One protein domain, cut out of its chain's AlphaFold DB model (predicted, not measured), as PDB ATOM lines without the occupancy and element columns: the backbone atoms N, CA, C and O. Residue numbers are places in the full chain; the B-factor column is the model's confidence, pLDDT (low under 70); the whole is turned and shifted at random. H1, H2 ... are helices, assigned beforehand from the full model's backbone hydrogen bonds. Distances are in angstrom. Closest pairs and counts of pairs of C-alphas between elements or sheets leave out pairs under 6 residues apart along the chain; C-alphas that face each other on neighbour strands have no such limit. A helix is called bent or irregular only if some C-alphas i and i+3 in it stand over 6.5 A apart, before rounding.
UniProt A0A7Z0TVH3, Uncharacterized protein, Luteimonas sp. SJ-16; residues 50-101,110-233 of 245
ATOM      1  N   GLU A  50     -28.390 -14.064 -10.581       96.44
ATOM      2  CA  GLU A  50     -28.686 -15.342  -9.935       96.44
ATOM      3  C   GLU A  50     -30.026 -15.315  -9.189       96.44
ATOM      4  O   GLU A  50     -30.838 -16.231  -9.341       96.44
ATOM      5  N   GLN A  51     -30.300 -14.247  -8.434       97.00
ATOM      6  CA  GLN A  51     -31.569 -14.078  -7.725       97.00
ATOM      7  C   GLN A  51     -32.753 -13.975  -8.692       97.00
ATOM      8  O   GLN A  51     -33.799 -14.571  -8.433       97.00
ATOM      9  N   ARG A  52     -32.595 -13.282  -9.827       96.81
ATOM     10  CA  ARG A  52     -33.628 -13.236 -10.876       96.81
ATOM     11  C   ARG A  52     -33.865 -14.606 -11.505       96.81
ATOM     12  O   ARG A  52     -35.014 -15.008 -11.635       96.81
ATOM     13  N   MET A  53     -32.809 -15.358 -11.825       95.62
ATOM     14  CA  MET A  53     -32.943 -16.723 -12.353       95.62
ATOM     15  C   MET A  53     -33.641 -17.663 -11.365       95.62
ATOM     16  O   MET A  53     -34.490 -18.463 -11.761       95.62
ATOM     17  N   LEU A  54     -33.296 -17.580 -10.076       95.88
ATOM     18  CA  LEU A  54     -33.962 -18.341  -9.018       95.88
ATOM     19  C   LEU A  54     -35.437 -17.951  -8.900       95.88
ATOM     20  O   LEU A  54     -36.285 -18.838  -8.857       95.88
ATOM     21  N   GLY A  55     -35.751 -16.654  -8.918       94.75
ATOM     22  CA  GLY A  55     -37.133 -16.171  -8.926       94.75
ATOM     23  C   GLY A  55     -37.920 -16.668 -10.139       94.75
ATOM     24  O   GLY A  55     -39.060 -17.097  -9.985       94.75
ATOM     25  N   GLY A  56     -37.297 -16.700 -11.322       95.75
ATOM     26  CA  GLY A  56     -37.885 -17.245 -12.547       95.75
ATOM     27  C   GLY A  56     -38.279 -18.715 -12.409       95.75
ATOM     28  O   GLY A  56     -39.389 -19.089 -12.782       95.75
ATOM     29  N   ARG A  57     -37.405 -19.537 -11.809       95.62
ATOM     30  CA  ARG A  57     -37.705 -20.945 -11.491       95.62
ATOM     31  C   ARG A  57     -38.785 -21.094 -10.421       95.62
ATOM     32  O   ARG A  57     -39.606 -21.994 -10.515       95.62
ATOM     33  N   GLN A  58     -38.802 -20.216  -9.420       95.50
ATOM     34  CA  GLN A  58     -39.828 -20.241  -8.376       95.50
ATOM     35  C   GLN A  58     -41.224 -19.965  -8.937       95.50
ATOM     36  O   GLN A  58     -42.156 -20.655  -8.547       95.50
ATOM     37  N   VAL A  59     -41.382 -19.000  -9.855       95.25
ATOM     38  CA  VAL A  59     -42.682 -18.767 -10.520       95.25
ATOM     39  C   VAL A  59     -43.169 -20.034 -11.207       95.25
ATOM     40  O   VAL A  59     -44.326 -20.409 -11.062       95.25
ATOM     41  N   GLU A  60     -42.274 -20.695 -11.925       94.50
ATOM     42  CA  GLU A  60     -42.597 -21.892 -12.684       94.50
ATOM     43  C   GLU A  60     -43.024 -23.060 -11.777       94.50
ATOM     44  O   GLU A  60     -44.050 -23.689 -12.030       94.50
ATOM     45  N   GLU A  61     -42.318 -23.278 -10.664       93.69
ATOM     46  CA  GLU A  61     -42.691 -24.283  -9.664       93.69
ATOM     47  C   GLU A  61     -44.048 -23.972  -9.010       93.69
ATOM     48  O   GLU A  61     -44.904 -24.850  -8.891       93.69
ATOM     49  N   LEU A  62     -44.289 -22.711  -8.636       95.69
ATOM     50  CA  LEU A  62     -45.561 -22.276  -8.049       95.69
ATOM     51  C   LEU A  62     -46.732 -22.493  -9.020       95.69
ATOM     52  O   LEU A  62     -47.818 -22.900  -8.605       95.69
ATOM     53  N   ASP A  63     -46.504 -22.275 -10.313       93.62
ATOM     54  CA  ASP A  63     -47.504 -22.493 -11.357       93.62
ATOM     55  C   ASP A  63     -47.827 -23.967 -11.553       93.62
ATOM     56  O   ASP A  63     -49.002 -24.327 -11.681       93.62
ATOM     57  N   ARG A  64     -46.818 -24.842 -11.491       92.44
ATOM     58  CA  ARG A  64     -47.046 -26.291 -11.484       92.44
ATOM     59  C   ARG A  64     -47.835 -26.734 -10.264       92.44
ATOM     60  O   ARG A  64     -48.764 -27.528 -10.407       92.44
ATOM     61  N   MET A  65     -47.497 -26.227  -9.077       94.19
ATOM     62  CA  MET A  65     -48.239 -26.534  -7.854       94.19
ATOM     63  C   MET A  65     -49.711 -26.109  -7.985       94.19
ATOM     64  O   MET A  65     -50.604 -26.883  -7.647       94.19
ATOM     65  N   LEU A  66     -49.984 -24.921  -8.534       94.62
ATOM     66  CA  LEU A  66     -51.353 -24.443  -8.770       94.62
ATOM     67  C   LEU A  66     -52.104 -25.288  -9.802       94.62
ATOM     68  O   LEU A  66     -53.278 -25.600  -9.595       94.62
ATOM     69  N   ALA A  67     -51.452 -25.673 -10.899       93.19
ATOM     70  CA  ALA A  67     -52.053 -26.537 -11.915       93.19
ATOM     71  C   ALA A  67     -52.403 -27.921 -11.341       93.19
ATOM     72  O   ALA A  67     -53.512 -28.424 -11.548       93.19
ATOM     73  N   LEU A  68     -51.495 -28.502 -10.551       93.62
ATOM     74  CA  LEU A  68     -51.714 -29.772  -9.862       93.62
ATOM     75  C   LEU A  68     -52.857 -29.693  -8.860       93.62
ATOM     76  O   LEU A  68     -53.749 -30.536  -8.888       93.62
ATOM     77  N   ASP A  69     -52.880 -28.672  -8.010       95.56
ATOM     78  CA  ASP A  69     -53.967 -28.485  -7.055       95.56
ATOM     79  C   ASP A  69     -55.315 -28.201  -7.750       95.56
ATOM     80  O   ASP A  69     -56.352 -28.708  -7.323       95.56
ATOM     81  N   THR A  70     -55.318 -27.482  -8.876       94.94
ATOM     82  CA  THR A  70     -56.529 -27.269  -9.690       94.94
ATOM     83  C   THR A  70     -57.101 -28.588 -10.210       94.94
ATOM     84  O   THR A  70     -58.317 -28.781 -10.195       94.94
ATOM     85  N   ARG A  71     -56.239 -29.515 -10.644       94.62
ATOM     86  CA  ARG A  71     -56.648 -30.843 -11.125       94.62
ATOM     87  C   ARG A  71     -57.015 -31.812 -10.003       94.62
ATOM     88  O   ARG A  71     -57.986 -32.550 -10.143       94.62
ATOM     89  N   CYS A  72     -56.221 -31.856  -8.938       95.25
ATOM     90  CA  CYS A  72     -56.286 -32.911  -7.929       95.25
ATOM     91  C   CYS A  72     -57.028 -32.497  -6.645       95.25
ATOM     92  O   CYS A  72     -57.400 -33.369  -5.863       95.25
ATOM     93  N   GLY A  73     -57.259 -31.198  -6.417       95.12
ATOM     94  CA  GLY A  73     -58.009 -30.682  -5.266       95.12
ATOM     95  C   GLY A  73     -57.358 -30.992  -3.919       95.12
ATOM     96  O   GLY A  73     -58.041 -31.401  -2.984       95.12
ATOM     97  N   TRP A  74     -56.033 -30.873  -3.828       95.06
ATOM     98  CA  TRP A  74     -55.275 -31.301  -2.649       95.06
ATOM     99  C   TRP A  74     -55.204 -30.260  -1.532       95.06
ATOM    100  O   TRP A  74     -54.924 -30.633  -0.387       95.06
ATOM    101  N   LEU A  75     -55.414 -28.985  -1.854       96.25
ATOM    102  CA  LEU A  75     -55.340 -27.880  -0.909       96.25
ATOM    103  C   LEU A  75     -56.719 -27.438  -0.430       96.25
ATOM    104  O   LEU A  75     -57.679 -27.365  -1.199       96.25
ATOM    105  N   ASP A  76     -56.786 -27.066   0.847       95.56
ATOM    106  CA  ASP A  76     -57.905 -26.290   1.369       95.56
ATOM    107  C   ASP A  76     -57.924 -24.865   0.765       95.56
ATOM    108  O   ASP A  76     -56.915 -24.404   0.210       95.56
ATOM    109  N   PRO A  77     -59.052 -24.133   0.863       97.38
ATOM    110  CA  PRO A  77     -59.170 -22.810   0.256       97.38
ATOM    111  C   PRO A  77     -58.119 -21.790   0.721       97.38
ATOM    112  O   PRO A  77     -57.639 -21.010  -0.102       97.38
ATOM    113  N   ALA A  78     -57.725 -21.792   1.999       97.25
ATOM    114  CA  ALA A  78     -56.739 -20.842   2.518       97.25
ATOM    115  C   ALA A  78     -55.320 -21.187   2.043       97.25
ATOM    116  O   ALA A  78     -54.570 -20.292   1.647       97.25
ATOM    117  N   ALA A  79     -54.962 -22.472   2.011       97.19
ATOM    118  CA  ALA A  79     -53.695 -22.939   1.452       97.19
ATOM    119  C   ALA A  79     -53.586 -22.629  -0.053       97.19
ATOM    120  O   ALA A  79     -52.564 -22.108  -0.507       97.19
ATOM    121  N   ARG A  80     -54.660 -22.849  -0.826       97.88
ATOM    122  CA  ARG A  80     -54.732 -22.464  -2.247       97.88
ATOM    123  C   ARG A  80     -54.599 -20.954  -2.443       97.88
ATOM    124  O   ARG A  80     -53.874 -20.514  -3.338       97.88
ATOM    125  N   ALA A  81     -55.278 -20.154  -1.618       98.38
ATOM    126  CA  ALA A  81     -55.188 -18.697  -1.677       98.38
ATOM    127  C   ALA A  81     -53.763 -18.207  -1.387       98.38
ATOM    128  O   ALA A  81     -53.256 -17.353  -2.109       98.38
ATOM    129  N   ALA A  82     -53.085 -18.792  -0.398       98.44
ATOM    130  CA  ALA A  82     -51.697 -18.471  -0.084       98.44
ATOM    131  C   ALA A  82     -50.728 -18.849  -1.216       98.44
ATOM    132  O   ALA A  82     -49.835 -18.070  -1.558       98.44
ATOM    133  N   LEU A  83     -50.913 -20.018  -1.834       98.31
ATOM    134  CA  LEU A  83     -50.127 -20.433  -2.997       98.31
ATOM    135  C   LEU A  83     -50.345 -19.484  -4.187       98.31
ATOM    136  O   LEU A  83     -49.382 -19.024  -4.801       98.31
ATOM    137  N   THR A  84     -51.599 -19.114  -4.457       98.25
ATOM    138  CA  THR A  84     -51.973 -18.167  -5.523       98.25
ATOM    139  C   THR A  84     -51.353 -16.790  -5.290       98.25
ATOM    140  O   THR A  84     -50.717 -16.234  -6.188       98.25
ATOM    141  N   ALA A  85     -51.476 -16.270  -4.067       98.56
ATOM    142  CA  ALA A  85     -50.894 -15.002  -3.649       98.56
ATOM    143  C   ALA A  85     -49.368 -15.000  -3.823       98.56
ATOM    144  O   ALA A  85     -48.805 -14.051  -4.367       98.56
ATOM    145  N   THR A  86     -48.697 -16.094  -3.447       98.50
ATOM    146  CA  THR A  86     -47.243 -16.254  -3.617       98.50
ATOM    147  C   THR A  86     -46.842 -16.269  -5.091       98.50
ATOM    148  O   THR A  86     -45.898 -15.581  -5.478       98.50
ATOM    149  N   ALA A  87     -47.567 -17.003  -5.937       97.12
ATOM    150  CA  ALA A  87     -47.299 -17.060  -7.374       97.12
ATOM    151  C   ALA A  87     -47.480 -15.695  -8.057       97.12
ATOM    152  O   ALA A  87     -46.694 -15.318  -8.929       97.12
ATOM    153  N   ALA A  88     -48.514 -14.943  -7.678       97.69
ATOM    154  CA  ALA A  88     -48.773 -13.607  -8.210       97.69
ATOM    155  C   ALA A  88     -47.740 -12.579  -7.716       97.69
ATOM    156  O   ALA A  88     -47.199 -11.815  -8.519       97.69
ATOM    157  N   GLU A  89     -47.412 -12.598  -6.421       97.88
ATOM    158  CA  GLU A  89     -46.377 -11.747  -5.825       97.88
ATOM    159  C   GLU A  89     -45.019 -11.991  -6.479       97.88
ATOM    160  O   GLU A  89     -44.378 -11.041  -6.923       97.88
ATOM    161  N   ARG A  90     -44.608 -13.255  -6.633       97.81
ATOM    162  CA  ARG A  90     -43.303 -13.597  -7.209       97.81
ATOM    163  C   ARG A  90     -43.163 -13.147  -8.663       97.81
ATOM    164  O   ARG A  90     -42.090 -12.694  -9.058       97.81
ATOM    165  N   ARG A  91     -44.242 -13.218  -9.451       97.06
ATOM    166  CA  ARG A  91     -44.273 -12.651 -10.810       97.06
ATOM    167  C   ARG A  91     -44.130 -11.135 -10.796       97.06
ATOM    168  O   ARG A  91     -43.329 -10.602 -11.557       97.06
ATOM    169  N   ALA A  92     -44.871 -10.442  -9.932       97.62
ATOM    170  CA  ALA A  92     -44.769  -8.990  -9.805       97.62
ATOM    171  C   ALA A  92     -43.363  -8.559  -9.354       97.62
ATOM    172  O   ALA A  92     -42.814  -7.592  -9.882       97.62
ATOM    173  N   TRP A  93     -42.759  -9.317  -8.435       97.81
ATOM    174  CA  TRP A  93     -41.381  -9.122  -8.002       97.81
ATOM    175  C   TRP A  93     -40.399  -9.268  -9.169       97.81
ATOM    176  O   TRP A  93     -39.561  -8.391  -9.357       97.81
ATOM    177  N   LEU A  94     -40.519 -10.315  -9.997       97.00
ATOM    178  CA  LEU A  94     -39.653 -10.487 -11.171       97.00
ATOM    179  C   LEU A  94     -39.763  -9.317 -12.145       97.00
ATOM    180  O   LEU A  94     -38.732  -8.801 -12.568       97.00
ATOM    181  N   VAL A  95     -40.984  -8.866 -12.446       96.69
ATOM    182  CA  VAL A  95     -41.209  -7.718 -13.337       96.69
ATOM    183  C   VAL A  95     -40.530  -6.464 -12.788       96.69
ATOM    184  O   VAL A  95     -39.814  -5.787 -13.523       96.69
ATOM    185  N   TRP A  96     -40.689  -6.173 -11.494       96.75
ATOM    186  CA  TRP A  96     -40.007  -5.043 -10.853       96.75
ATOM    187  C   TRP A  96     -38.479  -5.169 -10.923       96.75
ATOM    188  O   TRP A  96     -37.785  -4.181 -11.152       96.75
ATOM    189  N   GLN A  97     -37.953  -6.384 -10.791       97.44
ATOM    190  CA  GLN A  97     -36.519  -6.655 -10.865       97.44
ATOM    191  C   GLN A  97     -35.976  -6.761 -12.302       97.44
ATOM    192  O   GLN A  97     -34.775  -6.971 -12.472       97.44
ATOM    193  N   GLY A  98     -36.813  -6.630 -13.339       94.50
ATOM    194  CA  GLY A  98     -36.405  -6.814 -14.738       94.50
ATOM    195  C   GLY A  98     -36.012  -8.259 -15.073       94.50
ATOM    196  O   GLY A  98     -35.099  -8.490 -15.865       94.50
ATOM    197  N   GLY A  99     -36.631  -9.231 -14.404       93.06
ATOM    198  CA  GLY A  99     -36.492 -10.658 -14.673       93.06
ATOM    199  C   GLY A  99     -37.702 -11.230 -15.409       93.06
ATOM    200  O   GLY A  99     -38.768 -10.625 -15.442       93.06
ATOM    201  N   GLU A 100     -37.536 -12.438 -15.940       91.88
ATOM    202  CA  GLU A 100     -38.579 -13.171 -16.658       91.88
ATOM    203  C   GLU A 100     -38.834 -14.531 -15.986       91.88
ATOM    204  O   GLU A 100     -37.894 -15.135 -15.448       91.88
ATOM    205  N   PRO A 101     -40.080 -15.039 -15.996       90.31
ATOM    206  CA  PRO A 101     -40.371 -16.404 -15.574       90.31
ATOM    207  C   PRO A 101     -39.579 -17.432 -16.390       90.31
ATOM    208  O   PRO A 101     -39.338 -17.251 -17.585       90.31
ATOM    209  N   ALA A 110     -49.286 -37.655 -11.791       85.50
ATOM    210  CA  ALA A 110     -50.592 -38.226 -11.478       85.50
ATOM    211  C   ALA A 110     -51.086 -37.812 -10.076       85.50
ATOM    212  O   ALA A 110     -50.288 -37.578  -9.165       85.50
ATOM    213  N   CYS A 111     -52.412 -37.733  -9.900       91.31
ATOM    214  CA  CYS A 111     -53.049 -37.284  -8.651       91.31
ATOM    215  C   CYS A 111     -52.976 -38.304  -7.493       91.31
ATOM    216  O   CYS A 111     -53.463 -38.022  -6.399       91.31
ATOM    217  N   ASP A 112     -52.397 -39.480  -7.718       91.19
ATOM    218  CA  ASP A 112     -52.168 -40.528  -6.719       91.19
ATOM    219  C   ASP A 112     -50.743 -40.498  -6.127       91.19
ATOM    220  O   ASP A 112     -50.417 -41.301  -5.254       91.19
ATOM    221  N   ASN A 113     -49.894 -39.548  -6.541       91.44
ATOM    222  CA  ASN A 113     -48.553 -39.386  -5.982       91.44
ATOM    223  C   ASN A 113     -48.597 -38.760  -4.572       91.44
ATOM    224  O   ASN A 113     -48.636 -37.537  -4.416       91.44
ATOM    225  N   ALA A 114     -48.552 -39.613  -3.545       90.94
ATOM    226  CA  ALA A 114     -48.608 -39.204  -2.141       90.94
ATOM    227  C   ALA A 114     -47.451 -38.276  -1.728       90.94
ATOM    228  O   ALA A 114     -47.689 -37.259  -1.084       90.94
ATOM    229  N   GLN A 115     -46.215 -38.570  -2.149       90.88
ATOM    230  CA  GLN A 115     -45.046 -37.756  -1.792       90.88
ATOM    231  C   GLN A 115     -45.176 -36.325  -2.324       90.88
ATOM    232  O   GLN A 115     -44.889 -35.356  -1.616       90.88
ATOM    233  N   LEU A 116     -45.636 -36.189  -3.568       91.31
ATOM    234  CA  LEU A 116     -45.858 -34.887  -4.179       91.31
ATOM    235  C   LEU A 116     -46.994 -34.127  -3.496       91.31
ATOM    236  O   LEU A 116     -46.859 -32.929  -3.247       91.31
ATOM    237  N   ARG A 117     -48.092 -34.816  -3.165       93.25
ATOM    238  CA  ARG A 117     -49.203 -34.226  -2.416       93.25
ATOM    239  C   ARG A 117     -48.725 -33.646  -1.087       93.25
ATOM    240  O   ARG A 117     -48.998 -32.477  -0.823       93.25
ATOM    241  N   THR A 118     -47.993 -34.424  -0.288       93.25
ATOM    242  CA  THR A 118     -47.468 -33.975   1.011       93.25
ATOM    243  C   THR A 118     -46.528 -32.785   0.848       93.25
ATOM    244  O   THR A 118     -46.682 -31.783   1.544       93.25
ATOM    245  N   GLY A 119     -45.603 -32.838  -0.118       93.50
ATOM    246  CA  GLY A 119     -44.690 -31.727  -0.398       93.50
ATOM    247  C   GLY A 119     -45.422 -30.435  -0.777       93.50
ATOM    248  O   GLY A 119     -45.110 -29.365  -0.253       93.50
ATOM    249  N   LEU A 120     -46.446 -30.537  -1.628       95.06
ATOM    250  CA  LEU A 120     -47.261 -29.398  -2.046       95.06
ATOM    251  C   LEU A 120     -48.064 -28.819  -0.875       95.06
ATOM    252  O   LEU A 120     -48.055 -27.606  -0.668       95.06
ATOM    253  N   GLN A 121     -48.709 -29.674  -0.078       95.56
ATOM    254  CA  GLN A 121     -49.447 -29.264   1.119       95.56
ATOM    255  C   GLN A 121     -48.537 -28.572   2.141       95.56
ATOM    256  O   GLN A 121     -48.916 -27.543   2.699       95.56
ATOM    257  N   TYR A 122     -47.319 -29.077   2.339       95.19
ATOM    258  CA  TYR A 122     -46.349 -28.468   3.245       95.19
ATOM    259  C   TYR A 122     -45.876 -27.100   2.734       95.19
ATOM    260  O   TYR A 122     -45.865 -26.126   3.488       95.19
ATOM    261  N   GLY A 123     -45.556 -26.995   1.439       95.88
ATOM    262  CA  GLY A 123     -45.196 -25.724   0.809       95.88
ATOM    263  C   GLY A 123     -46.317 -24.684   0.906       95.88
ATOM    264  O   GLY A 123     -46.078 -23.543   1.300       95.88
ATOM    265  N   ALA A 124     -47.559 -25.083   0.624       97.00
ATOM    266  CA  ALA A 124     -48.720 -24.203   0.734       97.00
ATOM    267  C   ALA A 124     -49.001 -23.782   2.188       97.00
ATOM    268  O   ALA A 124     -49.352 -22.627   2.433       97.00
ATOM    269  N   TRP A 125     -48.790 -24.672   3.164       95.75
ATOM    270  CA  TRP A 125     -48.881 -24.331   4.584       95.75
ATOM    271  C   TRP A 125     -47.850 -23.264   4.984       95.75
ATOM    272  O   TRP A 125     -48.216 -22.276   5.620       95.75
ATOM    273  N   GLN A 126     -46.588 -23.380   4.554       95.88
ATOM    274  CA  GLN A 126     -45.577 -22.347   4.824       95.88
ATOM    275  C   GLN A 126     -45.976 -20.987   4.237       95.88
ATOM    276  O   GLN A 126     -45.888 -19.961   4.914       95.88
ATOM    277  N   MET A 127     -46.483 -20.976   3.000       97.81
ATOM    278  CA  MET A 127     -46.986 -19.756   2.362       97.81
ATOM    279  C   MET A 127     -48.161 -19.163   3.142       97.81
ATOM    280  O   MET A 127     -48.229 -17.948   3.325       97.81
ATOM    281  N   ARG A 128     -49.067 -20.004   3.648       97.00
ATOM    282  CA  ARG A 128     -50.209 -19.589   4.473       97.00
ATOM    283  C   ARG A 128     -49.763 -18.891   5.758       97.00
ATOM    284  O   ARG A 128     -50.320 -17.847   6.103       97.00
ATOM    285  N   VAL A 129     -48.729 -19.405   6.429       97.31
ATOM    286  CA  VAL A 129     -48.112 -18.734   7.588       97.31
ATOM    287  C   VAL A 129     -47.615 -17.343   7.188       97.31
ATOM    288  O   VAL A 129     -47.985 -16.352   7.818       97.31
ATOM    289  N   THR A 130     -46.839 -17.240   6.106       97.56
ATOM    290  CA  THR A 130     -46.302 -15.956   5.628       97.56
ATOM    291  C   THR A 130     -47.405 -14.952   5.290       97.56
ATOM    292  O   THR A 130     -47.352 -13.815   5.756       97.56
ATOM    293  N   TRP A 131     -48.425 -15.349   4.525       98.31
ATOM    294  CA  TRP A 131     -49.512 -14.447   4.129       98.31
ATOM    295  C   TRP A 131     -50.409 -14.037   5.294       98.31
ATOM    296  O   TRP A 131     -50.855 -12.893   5.332       98.31
ATOM    297  N   THR A 132     -50.592 -14.908   6.290       98.31
ATOM    298  CA  THR A 132     -51.259 -14.548   7.552       98.31
ATOM    299  C   THR A 132     -50.517 -13.431   8.264       98.31
ATOM    300  O   THR A 132     -51.118 -12.416   8.605       98.31
ATOM    301  N   LEU A 133     -49.204 -13.582   8.453       98.19
ATOM    302  CA  LEU A 133     -48.396 -12.578   9.143       98.19
ATOM    303  C   LEU A 133     -48.331 -11.263   8.355       98.19
ATOM    304  O   LEU A 133     -48.427 -10.194   8.952       98.19
ATOM    305  N   ARG A 134     -48.225 -11.330   7.021       98.50
ATOM    306  CA  ARG A 134     -48.248 -10.151   6.140       98.50
ATOM    307  C   ARG A 134     -49.570  -9.391   6.232       98.50
ATOM    308  O   ARG A 134     -49.555  -8.186   6.455       98.50
ATOM    309  N   ALA A 135     -50.701 -10.086   6.112       98.31
ATOM    310  CA  ALA A 135     -52.020  -9.466   6.203       98.31
ATOM    311  C   ALA A 135     -52.321  -8.939   7.618       98.31
ATOM    312  O   ALA A 135     -52.881  -7.854   7.762       98.31
ATOM    313  N   HIS A 136     -51.899  -9.651   8.671       97.88
ATOM    314  CA  HIS A 136     -52.020  -9.179  10.056       97.88
ATOM    315  C   HIS A 136     -51.186  -7.916  10.307       97.88
ATOM    316  O   HIS A 136     -51.670  -6.963  10.916       97.88
ATOM    317  N   ALA A 137     -49.969  -7.848   9.762       97.25
ATOM    318  CA  ALA A 137     -49.107  -6.671   9.860       97.25
ATOM    319  C   ALA A 137     -49.700  -5.407   9.205       97.25
ATOM    320  O   ALA A 137     -49.288  -4.297   9.537       97.25
ATOM    321  N   MET A 138     -50.674  -5.569   8.305       97.31
ATOM    322  CA  MET A 138     -51.387  -4.474   7.643       97.31
ATOM    323  C   MET A 138     -52.603  -3.964   8.433       97.31
ATOM    324  O   MET A 138     -53.199  -2.964   8.032       97.31
ATOM    325  N   LEU A 139     -52.990  -4.623   9.533       95.69
ATOM    326  CA  LEU A 139     -54.076  -4.146  10.388       95.69
ATOM    327  C   LEU A 139     -53.699  -2.811  11.039       95.69
ATOM    328  O   LEU A 139     -52.656  -2.690  11.688       95.69
ATOM    329  N   ASP A 140     -54.587  -1.825  10.912       88.88
ATOM    330  CA  ASP A 140     -54.537  -0.587  11.686       88.88
ATOM    331  C   ASP A 140     -55.064  -0.807  13.119       88.88
ATOM    332  O   ASP A 140     -55.588  -1.874  13.460       88.88
ATOM    333  N   GLY A 141     -54.894   0.179  14.000       83.69
ATOM    334  CA  GLY A 141     -55.327   0.087  15.395       83.69
ATOM    335  C   GLY A 141     -54.719   1.169  16.280       83.69
ATOM    336  O   GLY A 141     -53.887   1.953  15.831       83.69
ATOM    337  N   THR A 142     -55.121   1.197  17.550       80.38
ATOM    338  CA  THR A 142     -54.661   2.183  18.546       80.38
ATOM    339  C   THR A 142     -53.156   2.138  18.797       80.38
ATOM    340  O   THR A 142     -52.553   3.180  19.036       80.38
ATOM    341  N   ASP A 143     -52.546   0.958  18.674       84.00
ATOM    342  CA  ASP A 143     -51.106   0.747  18.880       84.00
ATOM    343  C   ASP A 143     -50.300   0.804  17.571       84.00
ATOM    344  O   ASP A 143     -49.127   0.425  17.520       84.00
ATOM    345  N   ARG A 144     -50.928   1.251  16.478       86.38
ATOM    346  CA  ARG A 144     -50.319   1.342  15.149       86.38
ATOM    347  C   ARG A 144     -50.209   2.806  14.701       86.38
ATOM    348  O   ARG A 144     -51.031   3.634  15.092       86.38
ATOM    349  N   PRO A 145     -49.212   3.154  13.866       85.75
ATOM    350  CA  PRO A 145     -49.106   4.499  13.310       85.75
ATOM    351  C   PRO A 145     -50.380   4.930  12.570       85.75
ATOM    352  O   PRO A 145     -50.881   4.203  11.713       85.75
ATOM    353  N   ALA A 146     -50.869   6.142  12.853       86.75
ATOM    354  CA  ALA A 146     -52.136   6.644  12.309       86.75
ATOM    355  C   ALA A 146     -52.167   6.705  10.770       86.75
ATOM    356  O   ALA A 146     -53.226   6.542  10.168       86.75
ATOM    357  N   TRP A 147     -51.005   6.886  10.129       88.31
ATOM    358  CA  TRP A 147     -50.882   6.956   8.670       88.31
ATOM    359  C   TRP A 147     -51.246   5.643   7.956       88.31
ATOM    360  O   TRP A 147     -51.491   5.667   6.754       88.31
ATOM    361  N   LEU A 148     -51.306   4.508   8.666       90.31
ATOM    362  CA  LEU A 148     -51.708   3.220   8.089       90.31
ATOM    363  C   LEU A 148     -53.212   3.136   7.793       90.31
ATOM    364  O   LEU A 148     -53.631   2.327   6.961       90.31
ATOM    365  N   SER A 149     -54.034   3.935   8.481       89.06
ATOM    366  CA  SER A 149     -55.486   3.782   8.426       89.06
ATOM    367  C   SER A 149     -56.036   4.055   7.021       89.06
ATOM    368  O   SER A 149     -55.662   5.019   6.356       89.06
ATOM    369  N   GLY A 150     -56.919   3.171   6.549       87.81
ATOM    370  CA  GLY A 150     -57.548   3.271   5.226       87.81
ATOM    371  C   GLY A 150     -56.652   2.916   4.028       87.81
ATOM    372  O   GLY A 150     -57.110   2.985   2.884       87.81
ATOM    373  N   LEU A 151     -55.397   2.504   4.246       91.88
ATOM    374  CA  LEU A 151     -54.495   2.084   3.163       91.88
ATOM    375  C   LEU A 151     -54.718   0.634   2.703       91.88
ATOM    376  O   LEU A 151     -54.300   0.269   1.599       91.88
ATOM    377  N   SER A 152     -55.403  -0.179   3.509       93.69
ATOM    378  CA  SER A 152     -55.779  -1.551   3.170       93.69
ATOM    379  C   SER A 152     -57.192  -1.907   3.637       93.69
ATOM    380  O   SER A 152     -57.709  -1.337   4.595       93.69
ATOM    381  N   THR A 153     -57.818  -2.871   2.960       95.62
ATOM    382  CA  THR A 153     -59.148  -3.400   3.297       95.62
ATOM    383  C   THR A 153     -59.118  -4.581   4.276       95.62
ATOM    384  O   THR A 153     -60.183  -5.031   4.714       95.62
ATOM    385  N   VAL A 154     -57.928  -5.065   4.675       96.88
ATOM    386  CA  VAL A 154     -57.778  -6.223   5.586       96.88
ATOM    387  C   VAL A 154     -58.459  -6.036   6.944       96.88
ATOM    388  O   VAL A 154     -58.793  -7.020   7.595       96.88
ATOM    389  N   GLY A 155     -58.737  -4.792   7.356       95.62
ATOM    390  CA  GLY A 155     -59.473  -4.493   8.588       95.62
ATOM    391  C   GLY A 155     -60.865  -5.136   8.654       95.62
ATOM    392  O   GLY A 155     -61.346  -5.423   9.747       95.62
ATOM    393  N   THR A 156     -61.479  -5.442   7.504       96.12
ATOM    394  CA  THR A 156     -62.743  -6.203   7.430       96.12
ATOM    395  C   THR A 156     -62.617  -7.650   7.915       96.12
ATOM    396  O   THR A 156     -63.624  -8.262   8.250       96.12
ATOM    397  N   GLN A 157     -61.391  -8.178   7.981       98.06
ATOM    398  CA  GLN A 157     -61.063  -9.554   8.364       98.06
ATOM    399  C   GLN A 157     -60.236  -9.614   9.656       98.06
ATOM    400  O   GLN A 157     -59.520 -10.587   9.895       98.06
ATOM    401  N   ARG A 158     -60.309  -8.562  10.487       97.12
ATOM    402  CA  ARG A 158     -59.505  -8.408  11.709       97.12
ATOM    403  C   ARG A 158     -59.559  -9.636  12.612       97.12
ATOM    404  O   ARG A 158     -58.502 -10.128  12.987       97.12
ATOM    405  N   ASP A 159     -60.753 -10.129  12.925       97.44
ATOM    406  CA  ASP A 159     -60.924 -11.232  13.877       97.44
ATOM    407  C   ASP A 159     -60.277 -12.524  13.361       97.44
ATOM    408  O   ASP A 159     -59.514 -13.161  14.082       97.44
ATOM    409  N   ALA A 160     -60.479 -12.855  12.080       98.25
ATOM    410  CA  ALA A 160     -59.871 -14.031  11.456       98.25
ATOM    411  C   ALA A 160     -58.336 -13.939  11.404       98.25
ATOM    412  O   ALA A 160     -57.644 -14.931  11.635       98.25
ATOM    413  N   LEU A 161     -57.792 -12.753  11.112       98.25
ATOM    414  CA  LEU A 161     -56.346 -12.516  11.102       98.25
ATOM    415  C   LEU A 161     -55.744 -12.567  12.509       98.25
ATOM    416  O   LEU A 161     -54.636 -13.080  12.674       98.25
ATOM    417  N   GLN A 162     -56.451 -12.039  13.510       97.81
ATOM    418  CA  GLN A 162     -56.018 -12.071  14.903       97.81
ATOM    419  C   GLN A 162     -56.005 -13.508  15.428       97.81
ATOM    420  O   GLN A 162     -54.977 -13.953  15.930       97.81
ATOM    421  N   GLU A 163     -57.082 -14.266  15.204       98.12
ATOM    422  CA  GLU A 163     -57.163 -15.686  15.559       98.12
ATOM    423  C   GLU A 163     -56.034 -16.497  14.909       98.12
ATOM    424  O   GLU A 163     -55.346 -17.267  15.583       98.12
ATOM    425  N   ALA A 164     -55.794 -16.295  13.610       97.81
ATOM    426  CA  ALA A 164     -54.717 -16.975  12.904       97.81
ATOM    427  C   ALA A 164     -53.334 -16.606  13.470       97.81
ATOM    428  O   ALA A 164     -52.526 -17.494  13.732       97.81
ATOM    429  N   SER A 165     -53.057 -15.314  13.687       97.31
ATOM    430  CA  SER A 165     -51.781 -14.848  14.248       97.31
ATOM    431  C   SER A 165     -51.544 -15.388  15.660       97.31
ATOM    432  O   SER A 165     -50.444 -15.862  15.945       97.31
ATOM    433  N   ASP A 166     -52.555 -15.348  16.527       97.31
ATOM    434  CA  ASP A 166     -52.455 -15.827  17.909       97.31
ATOM    435  C   ASP A 166     -52.292 -17.347  17.957       97.31
ATOM    436  O   ASP A 166     -51.472 -17.868  18.713       97.31
ATOM    437  N   GLY A 167     -53.009 -18.075  17.099       97.06
ATOM    438  CA  GLY A 167     -52.853 -19.518  16.973       97.06
ATOM    439  C   GLY A 167     -51.481 -19.932  16.433       97.06
ATOM    440  O   GLY A 167     -50.916 -20.925  16.898       97.06
ATOM    441  N   LEU A 168     -50.911 -19.168  15.495       96.62
ATOM    442  CA  LEU A 168     -49.541 -19.375  15.022       96.62
ATOM    443  C   LEU A 168     -48.523 -19.106  16.131       96.62
ATOM    444  O   LEU A 168     -47.596 -19.896  16.301       96.62
ATOM    445  N   ASP A 169     -48.703 -18.038  16.904       96.31
ATOM    446  CA  ASP A 169     -47.816 -17.709  18.019       96.31
ATOM    447  C   ASP A 169     -47.877 -18.765  19.132       96.31
ATOM    448  O   ASP A 169     -46.848 -19.241  19.608       96.31
ATOM    449  N   ALA A 170     -49.080 -19.230  19.475       96.50
ATOM    450  CA  ALA A 170     -49.275 -20.283  20.464       96.50
ATOM    451  C   ALA A 170     -48.587 -21.606  20.074       96.50
ATOM    452  O   ALA A 170     -48.118 -22.337  20.946       96.50
ATOM    453  N   ARG A 171     -48.518 -21.924  18.773       93.94
ATOM    454  CA  ARG A 171     -47.922 -23.175  18.266       93.94
ATOM    455  C   ARG A 171     -46.430 -23.063  17.952       93.94
ATOM    456  O   ARG A 171     -45.696 -24.023  18.167       93.94
ATOM    457  N   TYR A 172     -45.982 -21.918  17.439       93.19
ATOM    458  CA  TYR A 172     -44.651 -21.734  16.843       93.19
ATOM    459  C   TYR A 172     -43.887 -20.528  17.416       93.19
ATOM    460  O   TYR A 172     -42.955 -20.033  16.778       93.19
ATOM    461  N   GLY A 173     -44.273 -20.055  18.608       93.62
ATOM    462  CA  GLY A 173     -43.917 -18.759  19.199       93.62
ATOM    463  C   GLY A 173     -42.521 -18.231  18.888       93.62
ATOM    464  O   GLY A 173     -42.396 -17.160  18.307       93.62
ATOM    465  N   ALA A 174     -41.453 -18.980  19.178       94.75
ATOM    466  CA  ALA A 174     -40.088 -18.499  18.931       94.75
ATOM    467  C   ALA A 174     -39.831 -18.114  17.458       94.75
ATOM    468  O   ALA A 174     -39.284 -17.045  17.186       94.75
ATOM    469  N   SER A 175     -40.260 -18.944  16.504       93.62
ATOM    470  CA  SER A 175     -40.071 -18.689  15.070       93.62
ATOM    471  C   SER A 175     -40.954 -17.546  14.567       93.62
ATOM    472  O   SER A 175     -40.505 -16.733  13.759       93.62
ATOM    473  N   ILE A 176     -42.190 -17.449  15.066       96.44
ATOM    474  CA  ILE A 176     -43.121 -16.376  14.692       96.44
ATOM    475  C   ILE A 176     -42.631 -15.030  15.224       96.44
ATOM    476  O   ILE A 176     -42.552 -14.067  14.464       96.44
ATOM    477  N   GLN A 177     -42.227 -14.970  16.492       95.31
ATOM    478  CA  GLN A 177     -41.694 -13.755  17.108       95.31
ATOM    479  C   GLN A 177     -40.381 -13.308  16.458       95.31
ATOM    480  O   GLN A 177     -40.160 -12.112  16.287       95.31
ATOM    481  N   GLN A 178     -39.537 -14.247  16.020       96.06
ATOM    482  CA  GLN A 178     -38.328 -13.920  15.264       96.06
ATOM    483  C   GLN A 178     -38.643 -13.317  13.883       96.06
ATOM    484  O   GLN A 178     -37.955 -12.395  13.447       96.06
ATOM    485  N   ALA A 179     -39.663 -13.823  13.182       94.56
ATOM    486  CA  ALA A 179     -40.011 -13.370  11.833       94.56
ATOM    487  C   ALA A 179     -40.819 -12.058  11.812       94.56
ATOM    488  O   ALA A 179     -40.693 -11.267  10.871       94.56
ATOM    489  N   ARG A 180     -41.646 -11.819  12.837       95.44
ATOM    490  CA  ARG A 180     -42.639 -10.734  12.878       95.44
ATOM    491  C   ARG A 180     -42.058  -9.339  12.595       95.44
ATOM    492  O   ARG A 180     -42.616  -8.680  11.720       95.44
ATOM    493  N   PRO A 181     -40.933  -8.895  13.197       95.44
ATOM    494  CA  PRO A 181     -40.416  -7.546  12.951       95.44
ATOM    495  C   PRO A 181     -40.075  -7.278  11.478       95.44
ATOM    496  O   PRO A 181     -40.354  -6.199  10.958       95.44
ATOM    497  N   GLY A 182     -39.508  -8.270  10.780       95.88
ATOM    498  CA  GLY A 182     -39.172  -8.144   9.360       95.88
ATOM    499  C   GLY A 182     -40.413  -8.057   8.471       95.88
ATOM    500  O   GLY A 182     -40.457  -7.243   7.549       95.88
ATOM    501  N   ILE A 183     -41.443  -8.847   8.783       97.12
ATOM    502  CA  ILE A 183     -42.722  -8.839   8.059       97.12
ATOM    503  C   ILE A 183     -43.475  -7.525   8.285       97.12
ATOM    504  O   ILE A 183     -44.026  -6.963   7.342       97.12
ATOM    505  N   GLU A 184     -43.464  -6.994   9.508       95.62
ATOM    506  CA  GLU A 184     -44.071  -5.696   9.809       95.62
ATOM    507  C   GLU A 184     -43.377  -4.557   9.065       95.62
ATOM    508  O   GLU A 184     -44.045  -3.698   8.486       95.62
ATOM    509  N   GLN A 185     -42.044  -4.575   9.005       95.19
ATOM    510  CA  GLN A 185     -41.287  -3.598   8.229       95.19
ATOM    511  C   GLN A 185     -41.561  -3.719   6.718       95.19
ATOM    512  O   GLN A 185     -41.639  -2.702   6.025       95.19
ATOM    513  N   GLU A 186     -41.708  -4.940   6.191       96.81
ATOM    514  CA  GLU A 186     -42.103  -5.174   4.796       96.81
ATOM    515  C   GLU A 186     -43.494  -4.584   4.521       96.81
ATOM    516  O   GLU A 186     -43.633  -3.756   3.621       96.81
ATOM    517  N   ALA A 187     -44.497  -4.931   5.333       97.31
ATOM    518  CA  ALA A 187     -45.870  -4.454   5.181       97.31
ATOM    519  C   ALA A 187     -45.961  -2.922   5.239       97.31
ATOM    520  O   ALA A 187     -46.594  -2.304   4.382       97.31
ATOM    521  N   GLN A 188     -45.274  -2.290   6.197       95.75
ATOM    522  CA  GLN A 188     -45.227  -0.830   6.298       95.75
ATOM    523  C   GLN A 188     -44.596  -0.186   5.060       95.75
ATOM    524  O   GLN A 188     -45.093   0.830   4.581       95.75
ATOM    525  N   ARG A 189     -43.545  -0.781   4.487       96.31
ATOM    526  CA  ARG A 189     -42.931  -0.271   3.253       96.31
ATOM    527  C   ARG A 189     -43.887  -0.338   2.066       96.31
ATOM    528  O   ARG A 189     -43.968   0.624   1.302       96.31
ATOM    529  N   MET A 190     -44.631  -1.436   1.928       97.12
ATOM    530  CA  MET A 190     -45.631  -1.564   0.864       97.12
ATOM    531  C   MET A 190     -46.766  -0.550   1.053       97.12
ATOM    532  O   MET A 190     -47.140   0.151   0.112       97.12
ATOM    533  N   LEU A 191     -47.263  -0.389   2.284       95.69
ATOM    534  CA  LEU A 191     -48.296   0.597   2.609       95.69
ATOM    535  C   LEU A 191     -47.811   2.037   2.399       95.69
ATOM    536  O   LEU A 191     -48.574   2.862   1.905       95.69
ATOM    537  N   ALA A 192     -46.547   2.348   2.692       94.81
ATOM    538  CA  ALA A 192     -45.958   3.658   2.416       94.81
ATOM    539  C   ALA A 192     -45.963   3.989   0.914       94.81
ATOM    540  O   ALA A 192     -46.310   5.111   0.532       94.81
ATOM    541  N   ALA A 193     -45.647   3.009   0.058       94.69
ATOM    542  CA  ALA A 193     -45.718   3.174  -1.393       94.69
ATOM    543  C   ALA A 193     -47.147   3.503  -1.855       94.69
ATOM    544  O   ALA A 193     -47.339   4.441  -2.629       94.69
ATOM    545  N   ARG A 194     -48.156   2.799  -1.322       93.31
ATOM    546  CA  ARG A 194     -49.575   3.074  -1.607       93.31
ATOM    547  C   ARG A 194     -50.052   4.409  -1.028       93.31
ATOM    548  O   ARG A 194     -50.836   5.104  -1.671       93.31
ATOM    549  N   CYS A 195     -49.579   4.796   0.158       92.44
ATOM    550  CA  CYS A 195     -49.901   6.080   0.787       92.44
ATOM    551  C   CYS A 195     -49.546   7.240  -0.142       92.44
ATOM    552  O   CYS A 195     -50.397   8.083  -0.425       92.44
ATOM    553  N   LYS A 196     -48.326   7.228  -0.693       86.12
ATOM    554  CA  LYS A 196     -47.851   8.255  -1.628       86.12
ATOM    555  C   LYS A 196     -48.712   8.403  -2.886       86.12
ATOM    556  O   LYS A 196     -48.711   9.474  -3.482       86.12
ATOM    557  N   LEU A 197     -49.432   7.353  -3.286       81.62
ATOM    558  CA  LEU A 197     -50.356   7.388  -4.423       81.62
ATOM    559  C   LEU A 197     -51.735   7.964  -4.061       81.62
ATOM    560  O   LEU A 197     -52.432   8.454  -4.947       81.62
ATOM    561  N   ARG A 198     -52.158   7.880  -2.791       79.00
ATOM    562  CA  ARG A 198     -53.533   8.197  -2.350       79.00
ATOM    563  C   ARG A 198     -53.667   9.477  -1.526       79.00
ATOM    564  O   ARG A 198     -54.728  10.096  -1.565       79.00
ATOM    565  N   ALA A 199     -52.651   9.847  -0.755       70.94
ATOM    566  CA  ALA A 199     -52.692  10.970   0.178       70.94
ATOM    567  C   ALA A 199     -51.699  12.077  -0.211       70.94
ATOM    568  O   ALA A 199     -50.877  11.918  -1.113       70.94
ATOM    569  N   GLN A 200     -51.778  13.223   0.473       66.19
ATOM    570  CA  GLN A 200     -50.763  14.271   0.350       66.19
ATOM    571  C   GLN A 200     -49.411  13.727   0.828       66.19
ATOM    572  O   GLN A 200     -49.345  13.082   1.875       66.19
ATOM    573  N   ALA A 201     -48.343  13.999   0.073       65.00
ATOM    574  CA  ALA A 201     -47.012  13.437   0.314       65.00
ATOM    575  C   ALA A 201     -46.509  13.649   1.756       65.00
ATOM    576  O   ALA A 201     -45.855  12.765   2.300       65.00
ATOM    577  N   ASP A 202     -46.878  14.769   2.384       72.56
ATOM    578  CA  ASP A 202     -46.437  15.154   3.731       72.56
ATOM    579  C   ASP A 202     -47.063  14.311   4.860       72.56
ATOM    580  O   ASP A 202     -46.587  14.347   5.991       72.56
ATOM    581  N   ALA A 203     -48.115  13.536   4.567       83.19
ATOM    582  CA  ALA A 203     -48.754  12.621   5.515       83.19
ATOM    583  C   ALA A 203     -48.240  11.173   5.397       83.19
ATOM    584  O   ALA A 203     -48.661  10.305   6.165       83.19
ATOM    585  N   CYS A 204     -47.348  10.902   4.439       86.94
ATOM    586  CA  CYS A 204     -46.863   9.564   4.128       86.94
ATOM    587  C   CYS A 204     -45.386   9.390   4.495       86.94
ATOM    588  O   CYS A 204     -44.596  10.321   4.325       86.94
ATOM    589  N   PRO A 205     -44.974   8.190   4.941       91.88
ATOM    590  CA  PRO A 205     -43.567   7.878   5.145       91.88
ATOM    591  C   PRO A 205     -42.692   8.214   3.936       91.88
ATOM    592  O   PRO A 205     -43.096   8.056   2.776       91.88
ATOM    593  N   ALA A 206     -41.460   8.633   4.215       90.12
ATOM    594  CA  ALA A 206     -40.486   8.887   3.168       90.12
ATOM    595  C   ALA A 206     -40.085   7.561   2.500       90.12
ATOM    596  O   ALA A 206     -39.720   6.595   3.165       90.12
ATOM    597  N   LEU A 207     -40.149   7.534   1.170       90.44
ATOM    598  CA  LEU A 207     -39.769   6.404   0.323       90.44
ATOM    599  C   LEU A 207     -39.201   6.974  -0.986       90.44
ATOM    600  O   LEU A 207     -39.766   7.954  -1.484       90.44
ATOM    601  N   PRO A 208     -38.132   6.422  -1.575       89.19
ATOM    602  CA  PRO A 208     -37.689   6.837  -2.902       89.19
ATOM    603  C   PRO A 208     -38.824   6.742  -3.936       89.19
ATOM    604  O   PRO A 208     -39.653   5.834  -3.876       89.19
ATOM    605  N   ASN A 209     -38.893   7.695  -4.870       86.94
ATOM    606  CA  ASN A 209     -39.878   7.641  -5.953       86.94
ATOM    607  C   ASN A 209     -39.432   6.616  -7.003       86.94
ATOM    608  O   ASN A 209     -38.540   6.899  -7.800       86.94
ATOM    609  N   ASP A 210     -40.083   5.457  -7.010       91.69
ATOM    610  CA  ASP A 210     -39.877   4.379  -7.978       91.69
ATOM    611  C   ASP A 210     -41.241   3.805  -8.388       91.69
ATOM    612  O   ASP A 210     -41.928   3.152  -7.602       91.69
ATOM    613  N   GLN A 211     -41.641   4.061  -9.636       93.12
ATOM    614  CA  GLN A 211     -42.935   3.631 -10.169       93.12
ATOM    615  C   GLN A 211     -43.052   2.104 -10.286       93.12
ATOM    616  O   GLN A 211     -44.145   1.549 -10.118       93.12
ATOM    617  N   ALA A 212     -41.947   1.416 -10.586       94.31
ATOM    618  CA  ALA A 212     -41.935  -0.035 -10.711       94.31
ATOM    619  C   ALA A 212     -42.101  -0.683  -9.329       94.31
ATOM    620  O   ALA A 212     -42.918  -1.593  -9.177       94.31
ATOM    621  N   PHE A 213     -41.430  -0.142  -8.306       96.00
ATOM    622  CA  PHE A 213     -41.637  -0.566  -6.924       96.00
ATOM    623  C   PHE A 213     -43.062  -0.285  -6.445       96.00
ATOM    624  O   PHE A 213     -43.679  -1.175  -5.869       96.00
ATOM    625  N   SER A 214     -43.622   0.902  -6.712       95.31
ATOM    626  CA  SER A 214     -45.017   1.207  -6.357       95.31
ATOM    627  C   SER A 214     -46.002   0.213  -6.980       95.31
ATOM    628  O   SER A 214     -46.914  -0.254  -6.304       95.31
ATOM    629  N   THR A 215     -45.777  -0.177  -8.239       96.00
ATOM    630  CA  THR A 215     -46.598  -1.189  -8.923       96.00
ATOM    631  C   THR A 215     -46.477  -2.560  -8.254       96.00
ATOM    632  O   THR A 215     -47.481  -3.240  -8.041       96.00
ATOM    633  N   TYR A 216     -45.259  -2.969  -7.890       97.69
ATOM    634  CA  TYR A 216     -45.025  -4.209  -7.148       97.69
ATOM    635  C   TYR A 216     -45.683  -4.185  -5.759       97.69
ATOM    636  O   TYR A 216     -46.373  -5.137  -5.397       97.69
ATOM    637  N   ALA A 217     -45.534  -3.088  -5.014       97.56
ATOM    638  CA  ALA A 217     -46.125  -2.912  -3.694       97.56
ATOM    639  C   ALA A 217     -47.657  -3.003  -3.735       97.56
ATOM    640  O   ALA A 217     -48.254  -3.678  -2.897       97.56
ATOM    641  N   ASP A 218     -48.302  -2.393  -4.734       96.62
ATOM    642  CA  ASP A 218     -49.751  -2.507  -4.899       96.62
ATOM    643  C   ASP A 218     -50.188  -3.948  -5.175       96.62
ATOM    644  O   ASP A 218     -51.138  -4.413  -4.545       96.62
ATOM    645  N   ARG A 219     -49.465  -4.691  -6.027       97.88
ATOM    646  CA  ARG A 219     -49.742  -6.121  -6.255       97.88
ATOM    647  C   ARG A 219     -49.568  -6.950  -4.991       97.88
ATOM    648  O   ARG A 219     -50.419  -7.788  -4.706       97.88
ATOM    649  N   TRP A 220     -48.506  -6.712  -4.230       98.31
ATOM    650  CA  TRP A 220     -48.259  -7.389  -2.958       98.31
ATOM    651  C   TRP A 220     -49.420  -7.173  -1.976       98.31
ATOM    652  O   TRP A 220     -49.923  -8.128  -1.385       98.31
ATOM    653  N   LEU A 221     -49.897  -5.929  -1.858       98.25
ATOM    654  CA  LEU A 221     -51.005  -5.566  -0.973       98.25
ATOM    655  C   LEU A 221     -52.337  -6.169  -1.438       98.25
ATOM    656  O   LEU A 221     -53.080  -6.690  -0.612       98.25
ATOM    657  N   GLU A 222     -52.623  -6.153  -2.744       98.38
ATOM    658  CA  GLU A 222     -53.801  -6.819  -3.322       98.38
ATOM    659  C   GLU A 222     -53.821  -8.321  -3.000       98.38
ATOM    660  O   GLU A 222     -54.874  -8.870  -2.676       98.38
ATOM    661  N   GLN A 223     -52.667  -8.996  -3.054       98.56
ATOM    662  CA  GLN A 223     -52.578 -10.419  -2.721       98.56
ATOM    663  C   GLN A 223     -52.801 -10.685  -1.227       98.56
ATOM    664  O   GLN A 223     -53.486 -11.647  -0.874       98.56
ATOM    665  N   ALA A 224     -52.286  -9.823  -0.345       98.56
ATOM    666  CA  ALA A 224     -52.548  -9.923   1.090       98.56
ATOM    667  C   ALA A 224     -54.037  -9.711   1.417       98.56
ATOM    668  O   ALA A 224     -54.606 -10.450   2.221       98.56
ATOM    669  N   GLU A 225     -54.683  -8.746   0.759       98.69
ATOM    670  CA  GLU A 225     -56.120  -8.469   0.889       98.69
ATOM    671  C   GLU A 225     -56.974  -9.639   0.381       98.69
ATOM    672  O   GLU A 225     -57.908 -10.066   1.063       98.69
ATOM    673  N   ALA A 226     -56.627 -10.202  -0.779       98.56
ATOM    674  CA  ALA A 226     -57.310 -11.364  -1.342       98.56
ATOM    675  C   ALA A 226     -57.166 -12.606  -0.448       98.56
ATOM    676  O   ALA A 226     -58.150 -13.303  -0.193       98.56
ATOM    677  N   TYR A 227     -55.963 -12.859   0.078       98.69
ATOM    678  CA  TYR A 227     -55.734 -13.936   1.039       98.69
ATOM    679  C   TYR A 227     -56.562 -13.740   2.316       98.69
ATOM    680  O   TYR A 227     -57.257 -14.663   2.740       98.69
ATOM    681  N   ALA A 228     -56.540 -12.538   2.903       98.69
ATOM    682  CA  ALA A 228     -57.297 -12.234   4.115       98.69
ATOM    683  C   ALA A 228     -58.804 -12.447   3.920       98.69
ATOM    684  O   ALA A 228     -59.468 -12.987   4.805       98.69
ATOM    685  N   ALA A 229     -59.342 -12.075   2.754       98.62
ATOM    686  CA  ALA A 229     -60.743 -12.307   2.420       98.62
ATOM    687  C   ALA A 229     -61.096 -13.803   2.426       98.62
ATOM    688  O   ALA A 229     -62.111 -14.180   3.004       98.62
ATOM    689  N   VAL A 230     -60.245 -14.664   1.855       98.62
ATOM    690  CA  VAL A 230     -60.449 -16.125   1.899       98.62
ATOM    691  C   VAL A 230     -60.302 -16.656   3.322       98.62
ATOM    692  O   VAL A 230     -61.146 -17.435   3.768       98.62
ATOM    693  N   LEU A 231     -59.292 -16.197   4.067       98.38
ATOM    694  CA  LEU A 231     -59.086 -16.579   5.464       98.38
ATOM    695  C   LEU A 231     -60.319 -16.266   6.327       98.38
ATOM    696  O   LEU A 231     -60.701 -17.064   7.183       98.38
ATOM    697  N   GLY A 232     -60.998 -15.148   6.061       97.81
ATOM    698  CA  GLY A 232     -62.266 -14.780   6.694       97.81
ATOM    699  C   GLY A 232     -63.367 -15.837   6.552       97.81
ATOM    700  O   GLY A 232     -64.177 -15.991   7.464       97.81
ATOM    701  N   THR A 233     -63.351 -16.622   5.470       98.06
ATOM    702  CA  THR A 233     -64.407 -17.593   5.121       98.06
ATOM    703  C   THR A 233     -64.173 -19.033   5.574       98.06
ATOM    704  O   THR A 233     -65.121 -19.810   5.585       98.06
TER     705      THR A 233
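AT A GLANCE: This is residues 50 to 101 and 110 to 233 of the 245 residues of an uncharacterized protein of Luteimonas sp. SJ-16 (UniProt A0A7Z0TVH3). The longest helix, H4, folds back on itself into a U, and its two arms, H4a and H4b, hold the last part of H3 between them and both reach H5. H5, H2 and H1 lie side by side in a row, neighbours running opposite ways, and H3 crosses H2 and H5 on one face of that row; residues 170 to 175, at the U's turn, stick out. The printed part has 176 residues with five named helices, H1 to H5 in chain order, and no named strand: the class is all helix. It is compact, with a radius of gyration of the C-alphas of 16.8 A and spans of 57 by 39 by 28 A.

IN THESE COORDINATES: Find C-alpha 154 at (-57.778, -6.223, 5.586), where H4, residues 154 to 198, begins. By its hydrogen bonds it was assigned as one helix, but it is bent: C-alphas 171 and 174 are 9.1 A apart. Its arms are H4a, residues 154 to 171, 23.4 A long, and H4b, residues 174 to 198, 36.7 A long. Both are irregular: C-alphas 156 and 159 are 8.4 A apart, C-alphas 178 and 181 7.1 A. Look next at H5, residues 211 to 233, 33.8 A, ending at C-alpha 233 (-64.407, -17.593, 5.121). H3 is residues 114 to 137, 34.7 A; H2 is residues 77 to 96, 28.4 A; H1 is residues 50 to 72, 32.8 A, from C-alpha 50 at (-28.686, -15.342, -9.935).

HOW THE PARTS SIT: The helix packing is mostly crossed. H4a and H4b only just touch, with 3 pairs of C-alphas within 8 A, and only at the corner; the closest C-alphas are those of Asp 169 and Ile 176, 5.9 A. H3 touches H4a with residues 129 to 136 alone, closest at C-alphas His 136 and Leu 161, 5.6 A, and H4b with residues 133 to 137 alone, closest at Ala 137 and Glu 184, 5.1 A. H5 touches H4b at a steep tilt of 59 degrees, the C-alphas of Met 190 and Ala 217 coming closest at 4.8 A. H2 and H5 touch at a shallow tilt of 1 degrees, opposite ways, closest at C-alphas Ala 85 and Gln 223, 5.0 A. H2 and H3 touch about perpendicular, 73 degrees, closest at C-alphas Ala 82 and Arg 128, 4.9 A. H1 and H2 form a helical hairpin, closest at C-alphas Leu 62 and Ala 87, 5.5 A; H1 and H5 are apart. Every O i to N i+4 pair is within hydrogen-bond range in H1, H2 and H3; in H4a 11 of 14, in H4b 18 of 21, in H5 18 of 19.

THE WHOLE: The two C-alphas farthest apart, of Asp 112 and Asp 202, are 56.9 A apart. Residues 102 to 109 are not printed, and C-alphas 101 and 110 are 24.4 A apart across the cut. The links of residues 138 to 153 and 199 to 210 are long. The mean pLDDT of the printed part is 94.2; residues 200 to 201 are under 70.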